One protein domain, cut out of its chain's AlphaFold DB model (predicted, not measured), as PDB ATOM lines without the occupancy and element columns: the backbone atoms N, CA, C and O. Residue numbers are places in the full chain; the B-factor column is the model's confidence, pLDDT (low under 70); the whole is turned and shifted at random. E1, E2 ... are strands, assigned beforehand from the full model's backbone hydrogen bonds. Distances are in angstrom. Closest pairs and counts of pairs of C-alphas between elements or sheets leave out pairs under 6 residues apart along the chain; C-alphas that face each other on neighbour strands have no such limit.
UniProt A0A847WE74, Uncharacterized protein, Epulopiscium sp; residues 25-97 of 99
ATOM      1  N   TYR A  25     148.988 181.534 132.821       91.69
ATOM      2  CA  TYR A  25     148.497 180.549 131.848       91.69
ATOM      3  C   TYR A  25     149.246 179.223 131.932       91.69
ATOM      4  O   TYR A  25     150.422 179.170 132.296       91.69
ATOM      5  N   PHE A  26     148.568 178.128 131.590       92.75
ATOM      6  CA  PHE A  26     149.255 176.887 131.227       92.75
ATOM      7  C   PHE A  26     150.033 177.106 129.932       92.75
ATOM      8  O   PHE A  26     149.611 177.911 129.105       92.75
ATOM      9  N   LEU A  27     151.151 176.408 129.756       94.62
ATOM     10  CA  LEU A  27     151.993 176.539 128.571       94.62
ATOM     11  C   LEU A  27     152.044 175.216 127.818       94.62
ATOM     12  O   LEU A  27     152.339 174.185 128.420       94.62
ATOM     13  N   ASN A  28     151.819 175.283 126.509       95.94
ATOM     14  CA  ASN A  28     152.072 174.193 125.580       95.94
ATOM     15  C   ASN A  28     153.180 174.606 124.610       95.94
ATOM     16  O   ASN A  28     153.131 175.677 123.998       95.94
ATOM     17  N   ASP A  29     154.165 173.729 124.468       96.81
ATOM     18  CA  ASP A  29     155.231 173.869 123.489       96.81
ATOM     19  C   ASP A  29     154.760 173.328 122.135       96.81
ATOM     20  O   ASP A  29     154.562 172.125 121.976       96.81
ATOM     21  N   LEU A  30     154.563 174.227 121.171       98.00
ATOM     22  CA  LEU A  30     154.166 173.917 119.798       98.00
ATOM     23  C   LEU A  30     155.216 174.426 118.799       98.00
ATOM     24  O   LEU A  30     154.897 174.729 117.649       98.00
ATOM     25  N   ARG A  31     156.485 174.534 119.219       97.94
ATOM     26  CA  ARG A  31     157.564 175.111 118.400       97.94
ATOM     27  C   ARG A  31     157.811 174.370 117.086       97.94
ATOM     28  O   ARG A  31     158.257 175.007 116.136       97.94
ATOM     29  N   GLU A  32     157.485 173.083 117.018       97.88
ATOM     30  CA  GLU A  32     157.625 172.257 115.810       97.88
ATOM     31  C   GLU A  32     156.425 172.362 114.849       97.88
ATOM     32  O   GLU A  32     156.501 171.895 113.716       97.88
ATOM     33  N   MET A  33     155.328 173.006 115.262       98.25
ATOM     34  CA  MET A  33     154.124 173.153 114.440       98.25
ATOM     35  C   MET A  33     154.250 174.323 113.463       98.25
ATOM     36  O   MET A  33     154.790 175.383 113.796       98.25
ATOM     37  N   TYR A  34     153.664 174.164 112.278       98.56
ATOM     38  CA  TYR A  34     153.330 175.275 111.392       98.56
ATOM     39  C   TYR A  34     152.082 175.970 111.890       98.56
ATOM     40  O   TYR A  34     151.155 175.321 112.372       98.56
ATOM     41  N   TRP A  35     152.046 177.292 111.775       98.62
ATOM     42  CA  TRP A  35     150.963 178.068 112.362       98.62
ATOM     43  C   TRP A  35     150.672 179.338 111.575       98.62
ATOM     44  O   TRP A  35     151.543 179.880 110.903       98.62
ATOM     45  N   LYS A  36     149.431 179.811 111.667       98.00
ATOM     46  CA  LYS A  36     148.967 181.054 111.045       98.00
ATOM     47  C   LYS A  36     147.857 181.691 111.865       98.00
ATOM     48  O   LYS A  36     147.156 181.007 112.611       98.00
ATOM     49  N   ILE A  37     147.687 183.000 111.710       97.50
ATOM     50  CA  ILE A  37     146.612 183.757 112.355       97.50
ATOM     51  C   ILE A  37     145.674 184.292 111.282       97.50
ATOM     52  O   ILE A  37     146.098 184.982 110.361       97.50
ATOM     53  N   GLN A  38     144.388 184.000 111.433       95.56
ATOM     54  CA  GLN A  38     143.325 184.510 110.582       95.56
ATOM     55  C   GLN A  38     142.467 185.494 111.370       95.56
ATOM     56  O   GLN A  38     141.893 185.154 112.408       95.56
ATOM     57  N   HIS A  39     142.342 186.714 110.860       94.69
ATOM     58  CA  HIS A  39     141.465 187.721 111.442       94.69
ATOM     59  C   HIS A  39     140.060 187.591 110.851       94.69
ATOM     60  O   HIS A  39     139.883 187.632 109.635       94.69
ATOM     61  N   LYS A  40     139.061 187.420 111.717       91.56
ATOM     62  CA  LYS A  40     137.639 187.369 111.365       91.56
ATOM     63  C   LYS A  40     136.913 188.535 112.034       91.56
ATOM     64  O   LYS A  40     137.447 189.195 112.928       91.56
ATOM     65  N   GLU A  41     135.688 188.810 111.606       90.44
ATOM     66  CA  GLU A  41     134.881 189.844 112.248       90.44
ATOM     67  C   GLU A  41     134.614 189.464 113.716       90.44
ATOM     68  O   GLU A  41     134.057 188.410 114.019       90.44
ATOM     69  N   GLY A  42     135.084 190.296 114.647       88.81
ATOM     70  CA  GLY A  42     134.900 190.105 116.090       88.81
ATOM     71  C   GLY A  42     135.918 189.198 116.798       88.81
ATOM     72  O   GLY A  42     136.054 189.315 118.016       88.81
ATOM     73  N   PHE A  43     136.683 188.358 116.091       93.88
ATOM     74  CA  PHE A  43     137.658 187.444 116.707       93.88
ATOM     75  C   PHE A  43     138.837 187.100 115.787       93.88
ATOM     76  O   PHE A  43     138.845 187.399 114.598       93.88
ATOM     77  N   SER A  44     139.884 186.487 116.332       97.19
ATOM     78  CA  SER A  44     141.008 185.975 115.538       97.19
ATOM     79  C   SER A  44     141.250 184.514 115.869       97.19
ATOM     80  O   SER A  44     141.181 184.118 117.033       97.19
ATOM     81  N   VAL A  45     141.487 183.723 114.830       97.12
ATOM     82  CA  VAL A  45     141.723 182.284 114.916       97.12
ATOM     83  C   VAL A  45     143.205 182.035 114.721       97.12
ATOM     84  O   VAL A  45     143.802 182.539 113.774       97.12
ATOM     85  N   LEU A  46     143.787 181.265 115.626       98.00
ATOM     86  CA  LEU A  46     145.096 180.665 115.462       98.00
ATOM     87  C   LEU A  46     144.886 179.239 114.957       98.00
ATOM     88  O   LEU A  46     144.245 178.433 115.631       98.00
ATOM     89  N   THR A  47     145.450 178.948 113.793       97.94
ATOM     90  CA  THR A  47     145.428 177.625 113.173       97.94
ATOM     91  C   THR A  47     146.834 177.050 113.215       97.94
ATOM     92  O   THR A  47     147.779 177.741 112.830       97.94
ATOM     93  N   PHE A  48     146.994 175.799 113.639       98.06
ATOM     94  CA  PHE A  48     148.292 175.120 113.649       98.06
ATOM     95  C   PHE A  48     148.202 173.654 113.216       98.06
ATOM     96  O   PHE A  48     147.148 173.025 113.311       98.06
ATOM     97  N   SER A  49     149.306 173.131 112.684       98.06
ATOM     98  CA  SER A  49     149.406 171.800 112.077       98.06
ATOM     99  C   SER A  49     150.855 171.312 112.077       98.06
ATOM    100  O   SER A  49     151.782 172.108 111.937       98.06
ATOM    101  N   GLU A  50     151.061 169.998 112.154       97.50
ATOM    102  CA  GLU A  50     152.376 169.373 111.933       97.50
ATOM    103  C   GLU A  50     152.835 169.502 110.471       97.50
ATOM    104  O   GLU A  50     154.027 169.477 110.169       97.50
ATOM    105  N   GLN A  51     151.887 169.659 109.543       96.69
ATOM    106  CA  GLN A  51     152.121 169.731 108.101       96.69
ATOM    107  C   GLN A  51     151.791 171.122 107.550       96.69
ATOM    108  O   GLN A  51     150.779 171.724 107.921       96.69
ATOM    109  N   LYS A  52     152.620 171.614 106.617       95.38
ATOM    110  CA  LYS A  52     152.481 172.950 106.001       95.38
ATOM    111  C   LYS A  52     151.197 173.149 105.197       95.38
ATOM    112  O   LYS A  52     150.827 174.290 104.945       95.38
ATOM    113  N   ASP A  53     150.551 172.073 104.759       94.19
ATOM    114  CA  ASP A  53     149.326 172.141 103.957       94.19
ATOM    115  C   ASP A  53     148.060 172.395 104.798       94.19
ATOM    116  O   ASP A  53     147.034 172.785 104.248       94.19
ATOM    117  N   PHE A  54     148.143 172.243 106.128       96.00
ATOM    118  CA  PHE A  54     147.035 172.383 107.082       96.00
ATOM    119  C   PHE A  54     145.818 171.482 106.809       96.00
ATOM    120  O   PHE A  54     144.737 171.761 107.336       96.00
ATOM    121  N   ASN A  55     145.980 170.387 106.056       94.31
ATOM    122  CA  ASN A  55     144.892 169.441 105.767       94.31
ATOM    123  C   ASN A  55     144.302 168.828 107.046       94.31
ATOM    124  O   ASN A  55     143.092 168.630 107.147       94.31
ATOM    125  N   THR A  56     145.157 168.599 108.044       95.31
ATOM    126  CA  THR A  56     144.771 168.192 109.398       95.31
ATOM    127  C   THR A  56     145.292 169.234 110.376       95.31
ATOM    128  O   THR A  56     146.424 169.153 110.847       95.31
ATOM    129  N   SER A  57     144.479 170.251 110.649       97.06
ATOM    130  CA  SER A  57     144.848 171.368 111.515       97.06
ATOM    131  C   SER A  57     143.916 171.504 112.713       97.06
ATOM    132  O   SER A  57     142.802 170.983 112.734       97.06
ATOM    133  N   SER A  58     144.410 172.186 113.741       97.12
ATOM    134  CA  SER A  58     143.636 172.589 114.909       97.12
ATOM    135  C   SER A  58     143.422 174.095 114.890       97.12
ATOM    136  O   SER A  58     144.370 174.847 114.663       97.12
ATOM    137  N   ASP A  59     142.196 174.514 115.196       97.00
ATOM    138  CA  ASP A  59     141.801 175.916 115.297       97.00
ATOM    139  C   ASP A  59     141.478 176.280 116.742       97.00
ATOM    140  O   ASP A  59     140.746 175.573 117.439       97.00
ATOM    141  N   VAL A  60     141.987 177.427 117.184       97.38
ATOM    142  CA  VAL A  60     141.672 177.998 118.495       97.38
ATOM    143  C   VAL A  60     141.438 179.495 118.392       97.38
ATOM    144  O   VAL A  60     142.015 180.183 117.552       97.38
ATOM    145  N   VAL A  61     140.596 180.029 119.274       97.44
ATOM    146  CA  VAL A  61     140.332 181.471 119.324       97.44
ATOM    147  C   VAL A  61     141.380 182.153 120.195       97.44
ATOM    148  O   VAL A  61     141.580 181.765 121.348       97.44
ATOM    149  N   ILE A  62     142.019 183.190 119.655       97.62
ATOM    150  CA  ILE A  62     142.977 184.028 120.382       97.62
ATOM    151  C   ILE A  62     142.215 184.926 121.357       97.62
ATOM    152  O   ILE A  62     141.234 185.584 120.999       97.62
ATOM    153  N   VAL A  63     142.681 184.972 122.603       96.44
ATOM    154  CA  VAL A  63     142.089 185.797 123.654       96.44
ATOM    155  C   VAL A  63     142.307 187.274 123.341       96.44
ATOM    156  O   VAL A  63     143.398 187.709 122.972       96.44
ATOM    157  N   LYS A  64     141.250 188.062 123.545       94.75
ATOM    158  CA  LYS A  64     141.281 189.520 123.483       94.75
ATOM    159  C   LYS A  64     141.119 190.086 124.892       94.75
ATOM    160  O   LYS A  64     140.123 189.805 125.554       94.75
ATOM    161  N   GLN A  65     142.070 190.897 125.340       91.50
ATOM    162  CA  GLN A  65     142.017 191.592 126.627       91.50
ATOM    163  C   GLN A  65     142.114 193.098 126.390       91.50
ATOM    164  O   GLN A  65     142.991 193.561 125.665       91.50
ATOM    165  N   ALA A  66     141.180 193.865 126.964       91.00
ATOM    166  CA  ALA A  66     141.113 195.324 126.813       91.00
ATOM    167  C   ALA A  66     141.226 195.801 125.347       91.00
ATOM    168  O   ALA A  66     141.925 196.760 125.030       91.00
ATOM    169  N   GLY A  67     140.566 195.093 124.425       89.38
ATOM    170  CA  GLY A  67     140.565 195.460 123.011       89.38
ATOM    171  C   GLY A  67     141.752 194.938 122.187       89.38
ATOM    172  O   GLY A  67     141.706 195.056 120.965       89.38
ATOM    173  N   LYS A  68     142.770 194.321 122.802       92.88
ATOM    174  CA  LYS A  68     143.990 193.842 122.126       92.88
ATOM    175  C   LYS A  68     144.083 192.318 122.136       92.88
ATOM    176  O   LYS A  68     143.703 191.687 123.119       92.88
ATOM    177  N   LEU A  69     144.572 191.733 121.042       95.75
ATOM    178  CA  LEU A  69     144.880 190.303 120.994       95.75
ATOM    179  C   LEU A  69     146.081 190.021 121.897       95.75
ATOM    180  O   LEU A  69     147.055 190.773 121.890       95.75
ATOM    181  N   MET A  70     146.003 188.944 122.668       96.50
ATOM    182  CA  MET A  70     147.078 188.505 123.552       96.50
ATOM    183  C   MET A  70     148.094 187.670 122.768       96.50
ATOM    184  O   MET A  70     148.130 186.444 122.870       96.50
ATOM    185  N   ILE A  71     148.872 188.362 121.939       97.19
ATOM    186  CA  ILE A  71     149.959 187.811 121.130       97.19
ATOM    187  C   ILE A  71     151.235 188.524 121.565       97.19
ATOM    188  O   ILE A  71     151.298 189.753 121.538       97.19
ATOM    189  N   TYR A  72     152.232 187.750 121.974       97.44
ATOM    190  CA  TYR A  72     153.510 188.251 122.458       97.44
ATOM    191  C   TYR A  72     154.610 187.705 121.559       97.44
ATOM    192  O   TYR A  72     154.925 186.515 121.586       97.44
ATOM    193  N   GLU A  73     155.158 188.576 120.722       97.31
ATOM    194  CA  GLU A  73     156.190 188.216 119.757       97.31
ATOM    195  C   GLU A  73     157.573 188.584 120.296       97.31
ATOM    196  O   GLU A  73     157.792 189.651 120.870       97.31
ATOM    197  N   THR A  74     158.523 187.683 120.087       97.50
ATOM    198  CA  THR A  74     159.956 187.894 120.314       97.50
ATOM    199  C   THR A  74     160.679 187.721 118.980       97.50
ATOM    200  O   THR A  74     160.053 187.488 117.946       97.50
ATOM    201  N   LYS A  75     162.015 187.784 118.980       96.81
ATOM    202  CA  LYS A  75     162.796 187.533 117.762       96.81
ATOM    203  C   LYS A  75     162.579 186.118 117.208       96.81
ATOM    204  O   LYS A  75     162.453 185.950 115.999       96.81
ATOM    205  N   GLU A  76     162.550 185.108 118.074       98.00
ATOM    206  CA  GLU A  76     162.560 183.697 117.654       98.00
ATOM    207  C   GLU A  76     161.211 182.999 117.819       98.00
ATOM    208  O   GLU A  76     160.895 182.076 117.062       98.00
ATOM    209  N   TYR A  77     160.409 183.454 118.779       98.50
ATOM    210  CA  TYR A  77     159.184 182.786 119.189       98.50
ATOM    211  C   TYR A  77     158.003 183.744 119.286       98.50
ATOM    212  O   TYR A  77     158.170 184.937 119.546       98.50
ATOM    213  N   THR A  78     156.806 183.183 119.168       98.44
ATOM    214  CA  THR A  78     155.542 183.862 119.450       98.44
ATOM    215  C   THR A  78     154.763 183.058 120.480       98.44
ATOM    216  O   THR A  78     154.597 181.849 120.325       98.44
ATOM    217  N   LEU A  79     154.274 183.732 121.517       98.12
ATOM    218  CA  LEU A  79     153.332 183.193 122.491       98.12
ATOM    219  C   LEU A  79     151.939 183.761 122.205       98.12
ATOM    220  O   LEU A  79     151.713 184.966 122.316       98.12
ATOM    221  N   CYS A  80     150.992 182.886 121.886       97.81
ATOM    222  CA  CYS A  80     149.584 183.237 121.718       97.81
ATOM    223  C   CYS A  80     148.782 182.735 122.917       97.81
ATOM    224  O   CYS A  80     148.824 181.543 123.221       97.81
ATOM    225  N   ILE A  81     148.003 183.604 123.563       97.44
ATOM    226  CA  ILE A  81     147.020 183.155 124.554       97.44
ATOM    227  C   ILE A  81     145.715 182.837 123.829       97.44
ATOM    228  O   ILE A  81     145.116 183.713 123.205       97.44
ATOM    229  N   ALA A  82     145.269 181.589 123.913       97.19
ATOM    230  CA  ALA A  82     144.086 181.084 123.225       97.19
ATOM    231  C   ALA A  82     143.154 180.311 124.168       97.19
ATOM    232  O   ALA A  82     143.519 179.992 125.299       97.19
ATOM    233  N   ILE A  83     141.932 180.026 123.712       95.31
ATOM    234  CA  ILE A  83     140.948 179.228 124.454       95.31
ATOM    235  C   ILE A  83     140.955 177.781 123.939       95.31
ATOM    236  O   ILE A  83     140.534 177.523 122.814       95.31
ATOM    237  N   GLN A  84     141.385 176.843 124.787       89.88
ATOM    238  CA  GLN A  84     141.280 175.388 124.608       89.88
ATOM    239  C   GLN A  84     140.675 174.779 125.876       89.88
ATOM    240  O   GLN A  84     141.404 174.355 126.772       89.88
ATOM    241  N   CYS A  85     139.343 174.824 126.005       88.12
ATOM    242  CA  CYS A  85     138.579 174.566 127.244       88.12
ATOM    243  C   CYS A  85     138.891 175.538 128.410       88.12
ATOM    244  O   CYS A  85     137.992 175.897 129.165       88.12
ATOM    245  N   VAL A  86     140.130 176.017 128.519       92.06
ATOM    246  CA  VAL A  86     140.638 177.064 129.413       92.06
ATOM    247  C   VAL A  86     141.551 178.014 128.626       92.06
ATOM    248  O   VAL A  86     141.852 177.772 127.456       92.06
ATOM    249  N   LYS A  87     142.008 179.106 129.251       94.69
ATOM    250  CA  LYS A  87     143.040 179.967 128.653       94.69
ATOM    251  C   LYS A  87     144.399 179.270 128.723       94.69
ATOM    252  O   LYS A  87     144.845 178.899 129.808       94.69
ATOM    253  N   VAL A  88     145.053 179.129 127.579       96.38
ATOM    254  CA  VAL A  88     146.360 178.478 127.444       96.38
ATOM    255  C   VAL A  88     147.304 179.351 126.631       96.38
ATOM    256  O   VAL A  88     146.885 180.021 125.690       96.38
ATOM    257  N   GLY A  89     148.577 179.346 127.001       97.25
ATOM    258  CA  GLY A  89     149.663 179.930 126.239       97.25
ATOM    259  C   GLY A  89     150.266 178.900 125.293       97.25
ATOM    260  O   GLY A  89     150.720 177.839 125.718       97.25
ATOM    261  N   LEU A  90     150.253 179.212 124.005       98.00
ATOM    262  CA  LEU A  90     150.745 178.358 122.935       98.00
ATOM    263  C   LEU A  90     152.004 178.992 122.344       98.00
ATOM    264  O   LEU A  90     151.938 180.104 121.818       98.00
ATOM    265  N   ILE A  91     153.143 178.309 122.475       98.38
ATOM    266  CA  ILE A  91     154.446 178.822 122.039       98.38
ATOM    267  C   ILE A  91     154.790 178.237 120.675       98.38
ATOM    268  O   ILE A  91     154.887 177.021 120.532       98.38
ATOM    269  N   PHE A  92     155.060 179.101 119.705       98.62
ATOM    270  CA  PHE A  92     155.463 178.721 118.356       98.62
ATOM    271  C   PHE A  92     156.807 179.323 117.980       98.62
ATOM    272  O   PHE A  92     157.211 180.365 118.495       98.62
ATOM    273  N   LYS A  93     157.484 178.690 117.020       98.38
ATOM    274  CA  LYS A  93     158.672 179.245 116.376       98.38
ATOM    275  C   LYS A  93     158.256 180.156 115.224       98.38
ATOM    276  O   LYS A  93     157.467 179.756 114.367       98.38
ATOM    277  N   ASN A  94     158.827 181.355 115.155       98.25
ATOM    278  CA  ASN A  94     158.484 182.332 114.116       98.25
ATOM    279  C   ASN A  94     158.840 181.832 112.710       98.25
ATOM    280  O   ASN A  94     158.117 182.104 111.760       98.25
ATOM    281  N   ALA A  95     159.902 181.029 112.586       98.06
ATOM    282  CA  ALA A  95     160.308 180.407 111.323       98.06
ATOM    283  C   ALA A  95     159.258 179.442 110.732       98.06
ATOM    284  O   ALA A  95     159.323 179.129 109.546       98.06
ATOM    285  N   ASN A  96     158.301 178.984 111.546       98.19
ATOM    286  CA  ASN A  96     157.218 178.097 111.126       98.19
ATOM    287  C   ASN A  96     155.896 178.847 110.885       98.19
ATOM    288  O   ASN A  96     154.870 178.211 110.630       98.19
ATOM    289  N   ARG A  97     155.898 180.186 110.971       97.81
ATOM    290  CA  ARG A  97     154.724 180.999 110.656       97.81
ATOM    291  C   ARG A  97     154.453 180.949 109.155       97.81
ATOM    292  O   ARG A  97     155.361 181.137 108.350       97.81
TER     293      ARG A  97
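Overview. This is residues 25 to 97 of the 99 residues of an uncharacterized protein of Epulopiscium sp (UniProt A0A847WE74). Two small, strongly twisted sheets stand partly face to face, E1 E7 E6 E5 and E2 E3 E4, and meet at one point where E4 comes to E6. The loops between E3 and E4 and between E4 and E5 reach to opposite ends of the longest axis. The printed part has 73 residues, no named helix and seven strands, E1 to E7 in order; the first sheet is mixed, the second antiparallel, and the class is all strand. It is compact, with a radius of gyration of the C-alphas of 11.5 A, and spans 33 by 25 by 22 A.

Along the chain. E1, residues 26 to 29, begins at C-alpha 26 (149.255, 176.887, 131.227). E2 is residues 34 to 40, 19.8 A long, E3 residues 43 to 49, 20.1 A, E4 residues 58 to 62, 12.7 A, and E5 residues 71 to 73. E6, residues 77 to 84, 20.1 A, bends by 53 degrees at residue 81. E7, residues 86 to 93, 22.4 A, ends at C-alpha 93 (158.672, 179.245, 116.376).

Arrangement. Edge strand E1 is parallel to E7, with N 89 and O 26 2.7 A apart. E5, E6 and E7 form a meander, each strand the antiparallel neighbour of the one before; N 72 and O 79 are 2.9 A apart, as are N 80 and O 90. E2, E3 and E4 form another meander, with N 38 and O 45 2.8 A apart and N 46 and O 60 2.8 A apart. E4 and E6 meet only at a point, the facing C-alphas 62 and 82 being 4.2 A apart. The closest C-alphas of E2 and E7, Trp 35 and Phe 92, are 7.5 A apart. E1 and E2 are apart.

Size, cuts and confidence. The C-alphas farthest apart, of Asp 53 and Ala 66, are 33.6 A apart. The printed part has no cut, and no link is long. Mean pLDDT of the printed part is 96.0, and no printed residue is under 70.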